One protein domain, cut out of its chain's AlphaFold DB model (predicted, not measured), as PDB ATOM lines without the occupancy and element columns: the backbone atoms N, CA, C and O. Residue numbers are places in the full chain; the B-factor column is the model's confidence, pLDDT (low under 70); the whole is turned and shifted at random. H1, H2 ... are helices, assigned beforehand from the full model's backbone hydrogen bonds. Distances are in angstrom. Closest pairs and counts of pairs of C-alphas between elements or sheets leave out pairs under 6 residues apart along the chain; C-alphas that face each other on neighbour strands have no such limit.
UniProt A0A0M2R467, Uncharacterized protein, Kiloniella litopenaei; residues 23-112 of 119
ATOM      1  N   TYR A  23      51.495  17.397 105.855       91.56
ATOM      2  CA  TYR A  23      50.272  16.949 106.527       91.56
ATOM      3  C   TYR A  23      50.454  16.616 108.000       91.56
ATOM      4  O   TYR A  23      49.487  16.647 108.755       91.56
ATOM      5  N   LEU A  24      51.670  16.265 108.416       93.06
ATOM      6  CA  LEU A  24      51.944  15.811 109.780       93.06
ATOM      7  C   LEU A  24      52.321  16.970 110.707       93.06
ATOM      8  O   LEU A  24      51.863  17.037 111.847       93.06
ATOM      9  N   LEU A  25      53.127  17.910 110.213       91.56
ATOM     10  CA  LEU A  25      53.610  19.064 110.975       91.56
ATOM     11  C   LEU A  25      52.502  20.004 111.481       91.56
ATOM     12  O   LEU A  25      52.658  20.557 112.577       91.56
ATOM     13  N   PRO A  26      51.357  20.166 110.790       90.12
ATOM     14  CA  PRO A  26      50.171  20.813 111.337       90.12
ATOM     15  C   PRO A  26      49.757  20.383 112.736       90.12
ATOM     16  O   PRO A  26      49.487  21.237 113.581       90.12
ATOM     17  N   TYR A  27      49.786  19.082 113.019       87.12
ATOM     18  CA  TYR A  27      49.413  18.546 114.330       87.12
ATOM     19  C   TYR A  27      50.421  18.900 115.432       87.12
ATOM     20  O   TYR A  27      50.117  18.772 116.613       87.12
ATOM     21  N   MET A  28      51.604  19.388 115.051       87.81
ATOM     22  CA  MET A  28      52.638  19.904 115.949       87.81
ATOM     23  C   MET A  28      52.595  21.435 116.077       87.81
ATOM     24  O   MET A  28      53.526  22.032 116.614       87.81
ATOM     25  N   GLY A  29      51.556  22.095 115.552       85.56
ATOM     26  CA  GLY A  29      51.430  23.554 115.605       85.56
ATOM     27  C   GLY A  29      52.384  24.286 114.659       85.56
ATOM     28  O   GLY A  29      52.775  25.418 114.924       85.56
ATOM     29  N   SER A  30      52.793  23.661 113.551       86.81
ATOM     30  CA  SER A  30      53.644  24.321 112.547       86.81
ATOM     31  C   SER A  30      52.912  25.376 111.700       86.81
ATOM     32  O   SER A  30      53.544  26.087 110.922       86.81
ATOM     33  N   ASN A  31      51.586  25.471 111.833       78.56
ATOM     34  CA  ASN A  31      50.736  26.263 110.952       78.56
ATOM     35  C   ASN A  31      50.676  27.705 111.450       78.56
ATOM     36  O   ASN A  31      50.112  27.986 112.502       78.56
ATOM     37  N   SER A  32      51.210  28.618 110.643       71.19
ATOM     38  CA  SER A  32      51.352  30.054 110.905       71.19
ATOM     39  C   SER A  32      52.394  30.455 111.955       71.19
ATOM     40  O   SER A  32      52.246  30.252 113.158       71.19
ATOM     41  N   ALA A  33      53.421  31.175 111.499       63.62
ATOM     42  CA  ALA A  33      54.378  31.842 112.376       63.62
ATOM     43  C   ALA A  33      53.764  33.007 113.168       63.62
ATOM     44  O   ALA A  33      54.227  33.280 114.265       63.62
ATOM     45  N   ILE A  34      52.727  33.688 112.667       60.38
ATOM     46  CA  ILE A  34      52.184  34.893 113.325       60.38
ATOM     47  C   ILE A  34      51.514  34.542 114.658       60.38
ATOM     48  O   ILE A  34      51.768  35.195 115.667       60.38
ATOM     49  N   VAL A  35      50.708  33.477 114.679       60.31
ATOM     50  CA  VAL A  35      50.064  32.998 115.914       60.31
ATOM     51  C   VAL A  35      51.103  32.390 116.862       60.31
ATOM     52  O   VAL A  35      51.019  32.553 118.079       60.31
ATOM     53  N   THR A  36      52.119  31.732 116.306       60.22
ATOM     54  CA  THR A  36      53.065  30.920 117.077       60.22
ATOM     55  C   THR A  36      54.227  31.739 117.660       60.22
ATOM     56  O   THR A  36      54.575  31.579 118.824       60.22
ATOM     57  N   ILE A  37      54.782  32.706 116.922       58.12
ATOM     58  CA  ILE A  37      55.821  33.626 117.425       58.12
ATOM     59  C   ILE A  37      55.267  34.510 118.550       58.12
ATOM     60  O   ILE A  37      55.981  34.792 119.509       58.12
ATOM     61  N   GLY A  38      53.990  34.901 118.471       60.41
ATOM     62  CA  GLY A  38      53.329  35.689 119.513       60.41
ATOM     63  C   GLY A  38      53.055  34.932 120.818       60.41
ATOM     64  O   GLY A  38      52.728  35.571 121.812       60.41
ATOM     65  N   THR A  39      53.173  33.596 120.833       60.84
ATOM     66  CA  THR A  39      52.742  32.759 121.969       60.84
ATOM     67  C   THR A  39      53.813  31.813 122.521       60.84
ATOM     68  O   THR A  39      53.782  31.537 123.717       60.84
ATOM     69  N   VAL A  40      54.765  31.322 121.712       60.94
ATOM     70  CA  VAL A  40      55.671  30.220 122.124       60.94
ATOM     71  C   VAL A  40      57.158  30.382 121.751       60.94
ATOM     72  O   VAL A  40      57.962  29.515 122.084       60.94
ATOM     73  N   GLY A  41      57.582  31.482 121.117       72.06
ATOM     74  CA  GLY A  41      58.997  31.697 120.760       72.06
ATOM     75  C   GLY A  41      59.448  30.940 119.496       72.06
ATOM     76  O   GLY A  41      58.701  30.856 118.523       72.06
ATOM     77  N   PHE A  42      60.696  30.442 119.456       79.88
ATOM     78  CA  PHE A  42      61.239  29.721 118.291       79.88
ATOM     79  C   PHE A  42      60.500  28.393 118.075       79.88
ATOM     80  O   PHE A  42      60.538  27.522 118.940       79.88
ATOM     81  N   ASN A  43      59.873  28.219 116.907       85.12
ATOM     82  CA  ASN A  43      59.162  26.996 116.533       85.12
ATOM     83  C   ASN A  43      59.925  26.227 115.430       85.12
ATOM     84  O   ASN A  43      59.788  26.565 114.250       85.12
ATOM     85  N   PRO A  44      60.693  25.175 115.769       88.00
ATOM     86  CA  PRO A  44      61.390  24.348 114.782       88.00
ATOM     87  C   PRO A  44      60.446  23.680 113.772       88.00
ATOM     88  O   PRO A  44      60.811  23.523 112.607       88.00
ATOM     89  N   ALA A  45      59.233  23.304 114.195       90.88
ATOM     90  CA  ALA A  45      58.264  22.636 113.331       90.88
ATOM     91  C   ALA A  45      57.777  23.565 112.212       90.88
ATOM     92  O   ALA A  45      57.640  23.112 111.079       90.88
ATOM     93  N   PHE A  46      57.595  24.863 112.489       90.62
ATOM     94  CA  PHE A  46      57.284  25.866 111.461       90.62
ATOM     95  C   PHE A  46      58.374  25.923 110.383       90.62
ATOM     96  O   PHE A  46      58.074  25.868 109.192       90.62
ATOM     97  N   TRP A  47      59.645  25.992 110.785       90.44
ATOM     98  CA  TRP A  47      60.760  26.088 109.837       90.44
ATOM     99  C   TRP A  47      60.928  24.823 109.006       90.44
ATOM    100  O   TRP A  47      61.169  24.906 107.803       90.44
ATOM    101  N   PHE A  48      60.767  23.657 109.632       93.81
ATOM    102  CA  PHE A  48      60.790  22.394 108.910       93.81
ATOM    103  C   PHE A  48      59.611  22.289 107.933       93.81
ATOM    104  O   PHE A  48      59.804  21.892 106.787       93.81
ATOM    105  N   HIS A  49      58.422  22.751 108.329       94.12
ATOM    106  CA  HIS A  49      57.255  22.786 107.452       94.12
ATOM    107  C   HIS A  49      57.473  23.723 106.254       94.12
ATOM    108  O   HIS A  49      57.238  23.344 105.105       94.12
ATOM    109  N   LEU A  50      58.012  24.920 106.495       94.12
ATOM    110  CA  LEU A  50      58.350  25.869 105.438       94.12
ATOM    111  C   LEU A  50      59.393  25.286 104.473       94.12
ATOM    112  O   LEU A  50      59.261  25.432 103.258       94.12
ATOM    113  N   LEU A  51      60.400  24.580 104.995       95.75
ATOM    114  CA  LEU A  51      61.412  23.908 104.181       95.75
ATOM    115  C   LEU A  51      60.796  22.839 103.268       95.75
ATOM    116  O   LEU A  51      61.189  22.746 102.104       95.75
ATOM    117  N   CYS A  52      59.811  22.073 103.748       96.81
ATOM    118  CA  CYS A  52      59.074  21.121 102.915       96.81
ATOM    119  C   CYS A  52      58.377  21.821 101.742       96.81
ATOM    120  O   CYS A  52      58.512  21.377 100.603       96.81
ATOM    121  N   PHE A  53      57.718  22.958 101.976       96.50
ATOM    122  CA  PHE A  53      57.113  23.724 100.886       96.50
ATOM    123  C   PHE A  53      58.135  24.298  99.902       96.50
ATOM    124  O   PHE A  53      57.902  24.249  98.693       96.50
ATOM    125  N   VAL A  54      59.280  24.791 100.382       96.81
ATOM    126  CA  VAL A  54      60.379  25.231  99.505       96.81
ATOM    127  C   VAL A  54      60.873  24.065  98.646       96.81
ATOM    128  O   VAL A  54      61.048  24.228  97.439       96.81
ATOM    129  N   ALA A  55      61.038  22.873  99.224       96.69
ATOM    130  CA  ALA A  55      61.424  21.681  98.477       96.69
ATOM    131  C   ALA A  55      60.382  21.317  97.404       96.69
ATOM    132  O   ALA A  55      60.747  21.113  96.247       96.69
ATOM    133  N   LEU A  56      59.087  21.312  97.747       97.25
ATOM    134  CA  LEU A  56      57.991  21.051  96.803       97.25
ATOM    135  C   LEU A  56      57.961  22.069  95.656       97.25
ATOM    136  O   LEU A  56      57.793  21.689  94.494       97.25
ATOM    137  N   ALA A  57      58.173  23.349  95.964       96.88
ATOM    138  CA  ALA A  57      58.279  24.417  94.979       96.88
ATOM    139  C   ALA A  57      59.470  24.198  94.030       96.88
ATOM    140  O   ALA A  57      59.309  24.275  92.813       96.88
ATOM    141  N   VAL A  58      60.646  23.842  94.560       95.81
ATOM    142  CA  VAL A  58      61.842  23.544  93.753       95.81
ATOM    143  C   VAL A  58      61.627  22.322  92.859       95.81
ATOM    144  O   VAL A  58      61.968  22.374  91.677       95.81
ATOM    145  N   ILE A  59      61.039  21.241  93.380       95.50
ATOM    146  CA  ILE A  59      60.746  20.021  92.609       95.50
ATOM    147  C   ILE A  59      59.830  20.348  91.423       95.50
ATOM    148  O   ILE A  59      60.105  19.950  90.290       95.50
ATOM    149  N   VAL A  60      58.762  21.110  91.669       95.62
ATOM    150  CA  VAL A  60      57.797  21.490  90.630       95.62
ATOM    151  C   VAL A  60      58.383  22.485  89.640       95.62
ATOM    152  O   VAL A  60      58.124  22.359  88.448       95.62
ATOM    153  N   TRP A  61      59.205  23.432  90.087       95.25
ATOM    154  CA  TRP A  61      59.905  24.350  89.192       95.25
ATOM    155  C   TRP A  61      60.854  23.603  88.248       95.25
ATOM    156  O   TRP A  61      60.800  23.801  87.035       95.25
ATOM    157  N   GLN A  62      61.661  22.678  88.780       94.56
ATOM    158  CA  GLN A  62      62.538  21.833  87.964       94.56
ATOM    159  C   GLN A  62      61.739  20.970  86.985       94.56
ATOM    160  O   GLN A  62      62.144  20.825  85.834       94.56
ATOM    161  N   ARG A  63      60.594  20.418  87.411       94.12
ATOM    162  CA  ARG A  63      59.693  19.688  86.513       94.12
ATOM    163  C   ARG A  63      59.149  20.605  85.423       94.12
ATOM    164  O   ARG A  63      59.222  20.240  84.258       94.12
ATOM    165  N   GLY A  64      58.669  21.791  85.785       93.19
ATOM    166  CA  GLY A  64      58.134  22.800  84.873       93.19
ATOM    167  C   GLY A  64      59.107  23.172  83.756       93.19
ATOM    168  O   GLY A  64      58.681  23.290  82.614       93.19
ATOM    169  N   GLN A  65      60.409  23.244  84.042       92.62
ATOM    170  CA  GLN A  65      61.435  23.478  83.019       92.62
ATOM    171  C   GLN A  65      61.552  22.337  82.000       92.62
ATOM    172  O   GLN A  65      61.898  22.585  80.850       92.62
ATOM    173  N   VAL A  66      61.280  21.093  82.405       91.06
ATOM    174  CA  VAL A  66      61.345  19.913  81.522       91.06
ATOM    175  C   VAL A  66      60.121  19.823  80.606       91.06
ATOM    176  O   VAL A  66      60.242  19.373  79.474       91.06
ATOM    177  N   ILE A  67      58.944  20.239  81.085       91.94
ATOM    178  CA  ILE A  67      57.654  20.101  80.374       91.94
ATOM    179  C   ILE A  67      57.092  21.434  79.845       91.94
ATOM    180  O   ILE A  67      55.883  21.547  79.597       91.94
ATOM    181  N   ASP A  68      57.949  22.454  79.755       90.50
ATOM    182  CA  ASP A  68      57.622  23.837  79.386       90.50
ATOM    183  C   ASP A  68      56.343  24.353  80.076       90.50
ATOM    184  O   ASP A  68      55.295  24.636  79.486       90.50
ATOM    185  N   ALA A  69      56.371  24.300  81.402       91.69
ATOM    186  CA  ALA A  69      55.233  24.578  82.261       91.69
ATOM    187  C   ALA A  69      55.694  25.153  83.607       91.69
ATOM    188  O   ALA A  69      55.309  24.691  84.678       91.69
ATOM    189  N   ASN A  70      56.532  26.189  83.560       92.62
ATOM    190  CA  ASN A  70      57.039  26.866  84.763       92.62
ATOM    191  C   ASN A  70      55.917  27.410  85.669       92.62
ATOM    192  O   ASN A  70      56.116  27.584  86.869       92.62
ATOM    193  N   TRP A  71      54.721  27.619  85.112       95.06
ATOM    194  CA  TRP A  71      53.527  28.024  85.846       95.06
ATOM    195  C   TRP A  71      53.014  26.974  86.845       95.06
ATOM    196  O   TRP A  71      52.270  27.359  87.743       95.06
ATOM    197  N   LEU A  72      53.425  25.692  86.778       94.88
ATOM    198  CA  LEU A  72      53.036  24.700  87.799       94.88
ATOM    199  C   LEU A  72      53.450  25.123  89.215       94.88
ATOM    200  O   LEU A  72      52.848  24.664  90.183       94.88
ATOM    201  N   LEU A  73      54.448  26.004  89.345       96.69
ATOM    202  CA  LEU A  73      54.890  26.556  90.623       96.69
ATOM    203  C   LEU A  73      53.747  27.215  91.416       96.69
ATOM    204  O   LEU A  73      53.810  27.261  92.642       96.69
ATOM    205  N   ILE A  74      52.683  27.671  90.746       97.19
ATOM    206  CA  ILE A  74      51.527  28.281  91.409       97.19
ATOM    207  C   ILE A  74      50.849  27.330  92.401       97.19
ATOM    208  O   ILE A  74      50.400  27.771  93.453       97.19
ATOM    209  N   PHE A  75      50.819  26.025  92.118       97.88
ATOM    210  CA  PHE A  75      50.141  25.045  92.963       97.88
ATOM    211  C   PHE A  75      50.770  24.915  94.360       97.88
ATOM    212  O   PHE A  75      50.065  25.161  95.340       97.88
ATOM    213  N   PRO A  76      52.074  24.593  94.514       96.38
ATOM    214  CA  PRO A  76      52.691  24.545  95.837       96.38
ATOM    215  C   PRO A  76      52.716  25.915  96.534       96.38
ATOM    216  O   PRO A  76      52.674  25.956  97.759       96.38
ATOM    217  N   VAL A  77      52.733  27.030  95.792       96.69
ATOM    218  CA  VAL A  77      52.632  28.378  96.383       96.69
ATOM    219  C   VAL A  77      51.246  28.625  96.980       96.69
ATOM    220  O   VAL A  77      51.146  29.098  98.108       96.69
ATOM    221  N   LEU A  78      50.170  28.273  96.271       96.75
ATOM    222  CA  LEU A  78      48.811  28.373  96.807       96.75
ATOM    223  C   LEU A  78      48.621  27.449  98.013       96.75
ATOM    224  O   LEU A  78      48.047  27.872  99.012       96.75
ATOM    225  N   ALA A  79      49.152  26.224  97.959       96.06
ATOM    226  CA  ALA A  79      49.139  25.313  99.100       96.06
ATOM    227  C   ALA A  79      49.838  25.926 100.330       96.06
ATOM    228  O   ALA A  79      49.251  25.933 101.408       96.06
ATOM    229  N   LEU A  80      51.020  26.533 100.148       95.12
ATOM    230  CA  LEU A  80      51.749  27.246 101.206       95.12
ATOM    231  C   LEU A  80      50.901  28.368 101.814       95.12
ATOM    232  O   LEU A  80      50.830  28.500 103.035       95.12
ATOM    233  N   VAL A  81      50.247  29.184 100.980       93.81
ATOM    234  CA  VAL A  81      49.404  30.287 101.466       93.81
ATOM    235  C   VAL A  81      48.265  29.756 102.327       93.81
ATOM    236  O   VAL A  81      48.033  30.294 103.407       93.81
ATOM    237  N   PHE A  82      47.575  28.703 101.888       93.81
ATOM    238  CA  PHE A  82      46.482  28.120 102.661       93.81
ATOM    239  C   PHE A  82      46.962  27.500 103.976       93.81
ATOM    240  O   PHE A  82      46.298  27.694 104.985       93.81
ATOM    241  N   ASP A  83      48.123  26.844 104.005       92.75
ATOM    242  CA  ASP A  83      48.632  26.195 105.221       92.75
ATOM    243  C   ASP A  83      49.145  27.180 106.283       92.75
ATOM    244  O   ASP A  83      48.949  26.975 107.487       92.75
ATOM    245  N   PHE A  84      49.791  28.274 105.866       91.44
ATOM    246  CA  PHE A  84      50.409  29.224 106.800       91.44
ATOM    247  C   PHE A  84      49.554  30.448 107.134       91.44
ATOM    248  O   PHE A  84      49.900  31.190 108.061       91.44
ATOM    249  N   THR A  85      48.443  30.665 106.428       89.81
ATOM    250  CA  THR A  85      47.537  31.791 106.690       89.81
ATOM    251  C   THR A  85      46.478  31.393 107.721       89.81
ATOM    252  O   THR A  85      45.663  30.506 107.442       89.81
ATOM    253  N   PRO A  86      46.434  32.048 108.901       87.06
ATOM    254  CA  PRO A  86      45.380  31.810 109.879       87.06
ATOM    255  C   PRO A  86      43.993  31.999 109.264       87.06
ATOM    256  O   PRO A  86      43.748  32.969 108.547       87.06
ATOM    257  N   GLY A  87      43.085  31.066 109.540       86.81
ATOM    258  CA  GLY A  87      41.719  31.078 109.013       86.81
ATOM    259  C   GLY A  87      41.572  30.314 107.697       86.81
ATOM    260  O   GLY A  87      40.602  29.576 107.550       86.81
ATOM    261  N   LEU A  88      42.544  30.398 106.779       89.25
ATOM    262  CA  LEU A  88      42.541  29.576 105.557       89.25
ATOM    263  C   LEU A  88      42.969  28.131 105.834       89.25
ATOM    264  O   LEU A  88      42.413  27.196 105.256       89.25
ATOM    265  N   ASN A  89      43.890  27.948 106.779       85.88
ATOM    266  CA  ASN A  89      44.422  26.647 107.189       85.88
ATOM    267  C   ASN A  89      43.396  25.721 107.869       85.88
ATOM    268  O   ASN A  89      43.698  24.565 108.152       85.88
ATOM    269  N   VAL A  90      42.176  26.208 108.114       85.19
ATOM    270  CA  VAL A  90      41.042  25.418 108.620       85.19
ATOM    271  C   VAL A  90      40.496  24.464 107.548       85.19
ATOM    272  O   VAL A  90      39.825  23.489 107.878       85.19
ATOM    273  N   ILE A  91      40.785  24.714 106.265       86.50
ATOM    274  CA  ILE A  91      40.307  23.908 105.135       86.50
ATOM    275  C   ILE A  91      41.472  23.065 104.571       86.50
ATOM    276  O   ILE A  91      42.098  23.461 103.585       86.50
ATOM    277  N   PRO A  92      41.749  21.864 105.122       81.88
ATOM    278  CA  PRO A  92      42.899  21.038 104.718       81.88
ATOM    279  C   PRO A  92      42.771  20.455 103.300       81.88
ATOM    280  O   PRO A  92      43.731  19.933 102.722       81.88
ATOM    281  N   LEU A  93      41.576  20.533 102.708       92.12
ATOM    282  CA  LEU A  93      41.322  20.031 101.364       92.12
ATOM    283  C   LEU A  93      42.035  20.864 100.289       92.12
ATOM    284  O   LEU A  93      42.473  20.300  99.289       92.12
ATOM    285  N   VAL A  94      42.188  22.181 100.480       94.75
ATOM    286  CA  VAL A  94      42.759  23.054  99.440       94.75
ATOM    287  C   VAL A  94      44.235  22.738  99.165       94.75
ATOM    288  O   VAL A  94      44.541  22.456  98.003       94.75
ATOM    289  N   PRO A  95      45.140  22.682 100.168       94.81
ATOM    290  CA  PRO A  95      46.524  22.251  99.945       94.81
ATOM    291  C   PRO A  95      46.607  20.888  99.252       94.81
ATOM    292  O   PRO A  95      47.376  20.703  98.310       94.81
ATOM    293  N   THR A  96      45.731  19.956  99.636       94.88
ATOM    294  CA  THR A  96      45.663  18.621  99.030       94.88
ATOM    295  C   THR A  96      45.337  18.659  97.550       94.88
ATOM    296  O   THR A  96      46.052  18.061  96.748       94.88
ATOM    297  N   VAL A  97      44.297  19.395  97.163       97.38
ATOM    298  CA  VAL A  97      43.934  19.545  95.751       97.38
ATOM    299  C   VAL A  97      45.071  20.208  94.975       97.38
ATOM    300  O   VAL A  97      45.408  19.743  93.891       97.38
ATOM    301  N   MET A  98      45.715  21.237  95.531       97.94
ATOM    302  CA  MET A  98      46.847  21.899  94.876       97.94
ATOM    303  C   MET A  98      48.017  20.935  94.630       97.94
ATOM    304  O   MET A  98      48.542  20.876  93.517       97.94
ATOM    305  N   HIS A  99      48.401  20.130  95.623       97.69
ATOM    306  CA  HIS A  99      49.459  19.132  95.467       97.69
ATOM    307  C   HIS A  99      49.108  18.060  94.427       97.69
ATOM    308  O   HIS A  99      49.934  17.730  93.574       97.69
ATOM    309  N   LEU A 100      47.871  17.557  94.442       97.50
ATOM    310  CA  LEU A 100      47.408  16.587  93.449       97.50
ATOM    311  C   LEU A 100      47.409  17.176  92.035       97.50
ATOM    312  O   LEU A 100      47.865  16.511  91.107       97.50
ATOM    313  N   LEU A 101      46.974  18.426  91.859       97.75
ATOM    314  CA  LEU A 101      47.025  19.112  90.565       97.75
ATOM    315  C   LEU A 101      48.466  19.266  90.063       97.75
ATOM    316  O   LEU A 101      48.727  18.988  88.892       97.75
ATOM    317  N   ALA A 102      49.410  19.628  90.939       97.06
ATOM    318  CA  ALA A 102      50.826  19.716  90.584       97.06
ATOM    319  C   ALA A 102      51.376  18.371  90.074       97.06
ATOM    320  O   ALA A 102      52.065  18.328  89.052       97.06
ATOM    321  N   ILE A 103      51.037  17.270  90.753       96.94
ATOM    322  CA  ILE A 103      51.441  15.918  90.351       96.94
ATOM    323  C   ILE A 103      50.790  15.536  89.020       96.94
ATOM    324  O   ILE A 103      51.493  15.186  88.073       96.94
ATOM    325  N   ILE A 104      49.460  15.617  88.929       96.81
ATOM    326  CA  ILE A 104      48.683  15.156  87.772       96.81
ATOM    327  C   ILE A 104      49.112  15.904  86.509       96.81
ATOM    328  O   ILE A 104      49.454  15.277  85.507       96.81
ATOM    329  N   ILE A 105      49.171  17.236  86.553       95.62
ATOM    330  CA  ILE A 105      49.584  18.050  85.401       95.62
ATOM    331  C   ILE A 105      51.054  17.781  85.060       95.62
ATOM    332  O   ILE A 105      51.402  17.657  83.882       95.62
ATOM    333  N   GLY A 106      51.908  17.629  86.079       93.19
ATOM    334  CA  GLY A 106      53.323  17.302  85.914       93.19
ATOM    335  C   GLY A 106      53.556  15.956  85.222       93.19
ATOM    336  O   GLY A 106      54.529  15.807  84.478       93.19
ATOM    337  N   VAL A 107      52.663  14.986  85.427       94.88
ATOM    338  CA  VAL A 107      52.667  13.681  84.748       94.88
ATOM    339  C   VAL A 107      52.099  13.801  83.332       94.88
ATOM    340  O   VAL A 107      52.777  13.409  82.385       94.88
ATOM    341  N   ILE A 108      50.907  14.386  83.170       93.50
ATOM    342  CA  ILE A 108      50.199  14.466  81.879       93.50
ATOM    343  C   ILE A 108      51.030  15.208  80.828       93.50
ATOM    344  O   ILE A 108      51.206  14.711  79.715       93.50
ATOM    345  N   LYS A 109      51.591  16.380  81.159       89.12
ATOM    346  CA  LYS A 109      52.371  17.156  80.178       89.12
ATOM    347  C   LYS A 109      53.664  16.461  79.747       89.12
ATOM    348  O   LYS A 109      54.137  16.741  78.655       89.12
ATOM    349  N   ALA A 110      54.212  15.549  80.552       85.12
ATOM    350  CA  ALA A 110      55.388  14.770  80.163       85.12
ATOM    351  C   ALA A 110      55.069  13.611  79.210       85.12
ATOM    352  O   ALA A 110      55.976  13.082  78.578       85.12
ATOM    353  N   GLN A 111      53.802  13.200  79.122       79.38
ATOM    354  CA  GLN A 111      53.363  12.170  78.181       79.38
ATOM    355  C   GLN A 111      53.005  12.740  76.809       79.38
ATOM    356  O   GLN A 111      52.938  11.975  75.852       79.38
ATOM    357  N   LYS A 112      52.756  14.055  76.694       65.81
ATOM    358  CA  LYS A 112      52.378  14.680  75.423       65.81
ATOM    359  C   LYS A 112      53.588  14.667  74.472       65.81
ATOM    360  O   LYS A 112      54.568  15.352  74.765       65.81
TER     361      LYS A 112
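AT A GLANCE: This is residues 23 to 112 of the 119 residues of an uncharacterized protein of Kiloniella litopenaei (UniProt A0A0M2R467). Three long helices, H3, H4 and H5, form an up-and-down bundle, each running against the one before; H1 packs on the beginning of H3, and H2 lengthens the rod there. The printed part has 90 residues with five named helices, H1 to H5, all helix. It is only just compact, close to loose: radius of gyration of the C-alphas 14.4 A, spans 50 by 22 by 18 A.

HOW THE PARTS SIT: The hub H3, residues 44 to 66, forms a hairpin with H4, residues 70 to 84; closest C-alphas Gly 64 and Asn 70, 4.2 A. H4 and H5, residues 93 to 111, form another; closest C-alphas Ala 79 and Pro 95, 4.1 A. H1, residues 23 to 28, touches H3; closest C-alphas Leu 25 and His 49, 6.3 A. H1 has 0 of 2 O i to N i+4 pairs within hydrogen-bond range, but 2 of 3 O i to N i+3.

IN THESE COORDINATES: H2 is residues 33 to 40. H3 measures 33.6 A, from C-alpha 44 (61.390, 24.348, 114.782); H5 ends at C-alpha 111 (53.363, 12.170, 78.181).

THE WHOLE: There is no cut and no long link; residues 33 to 40 and 112 are under pLDDT 70.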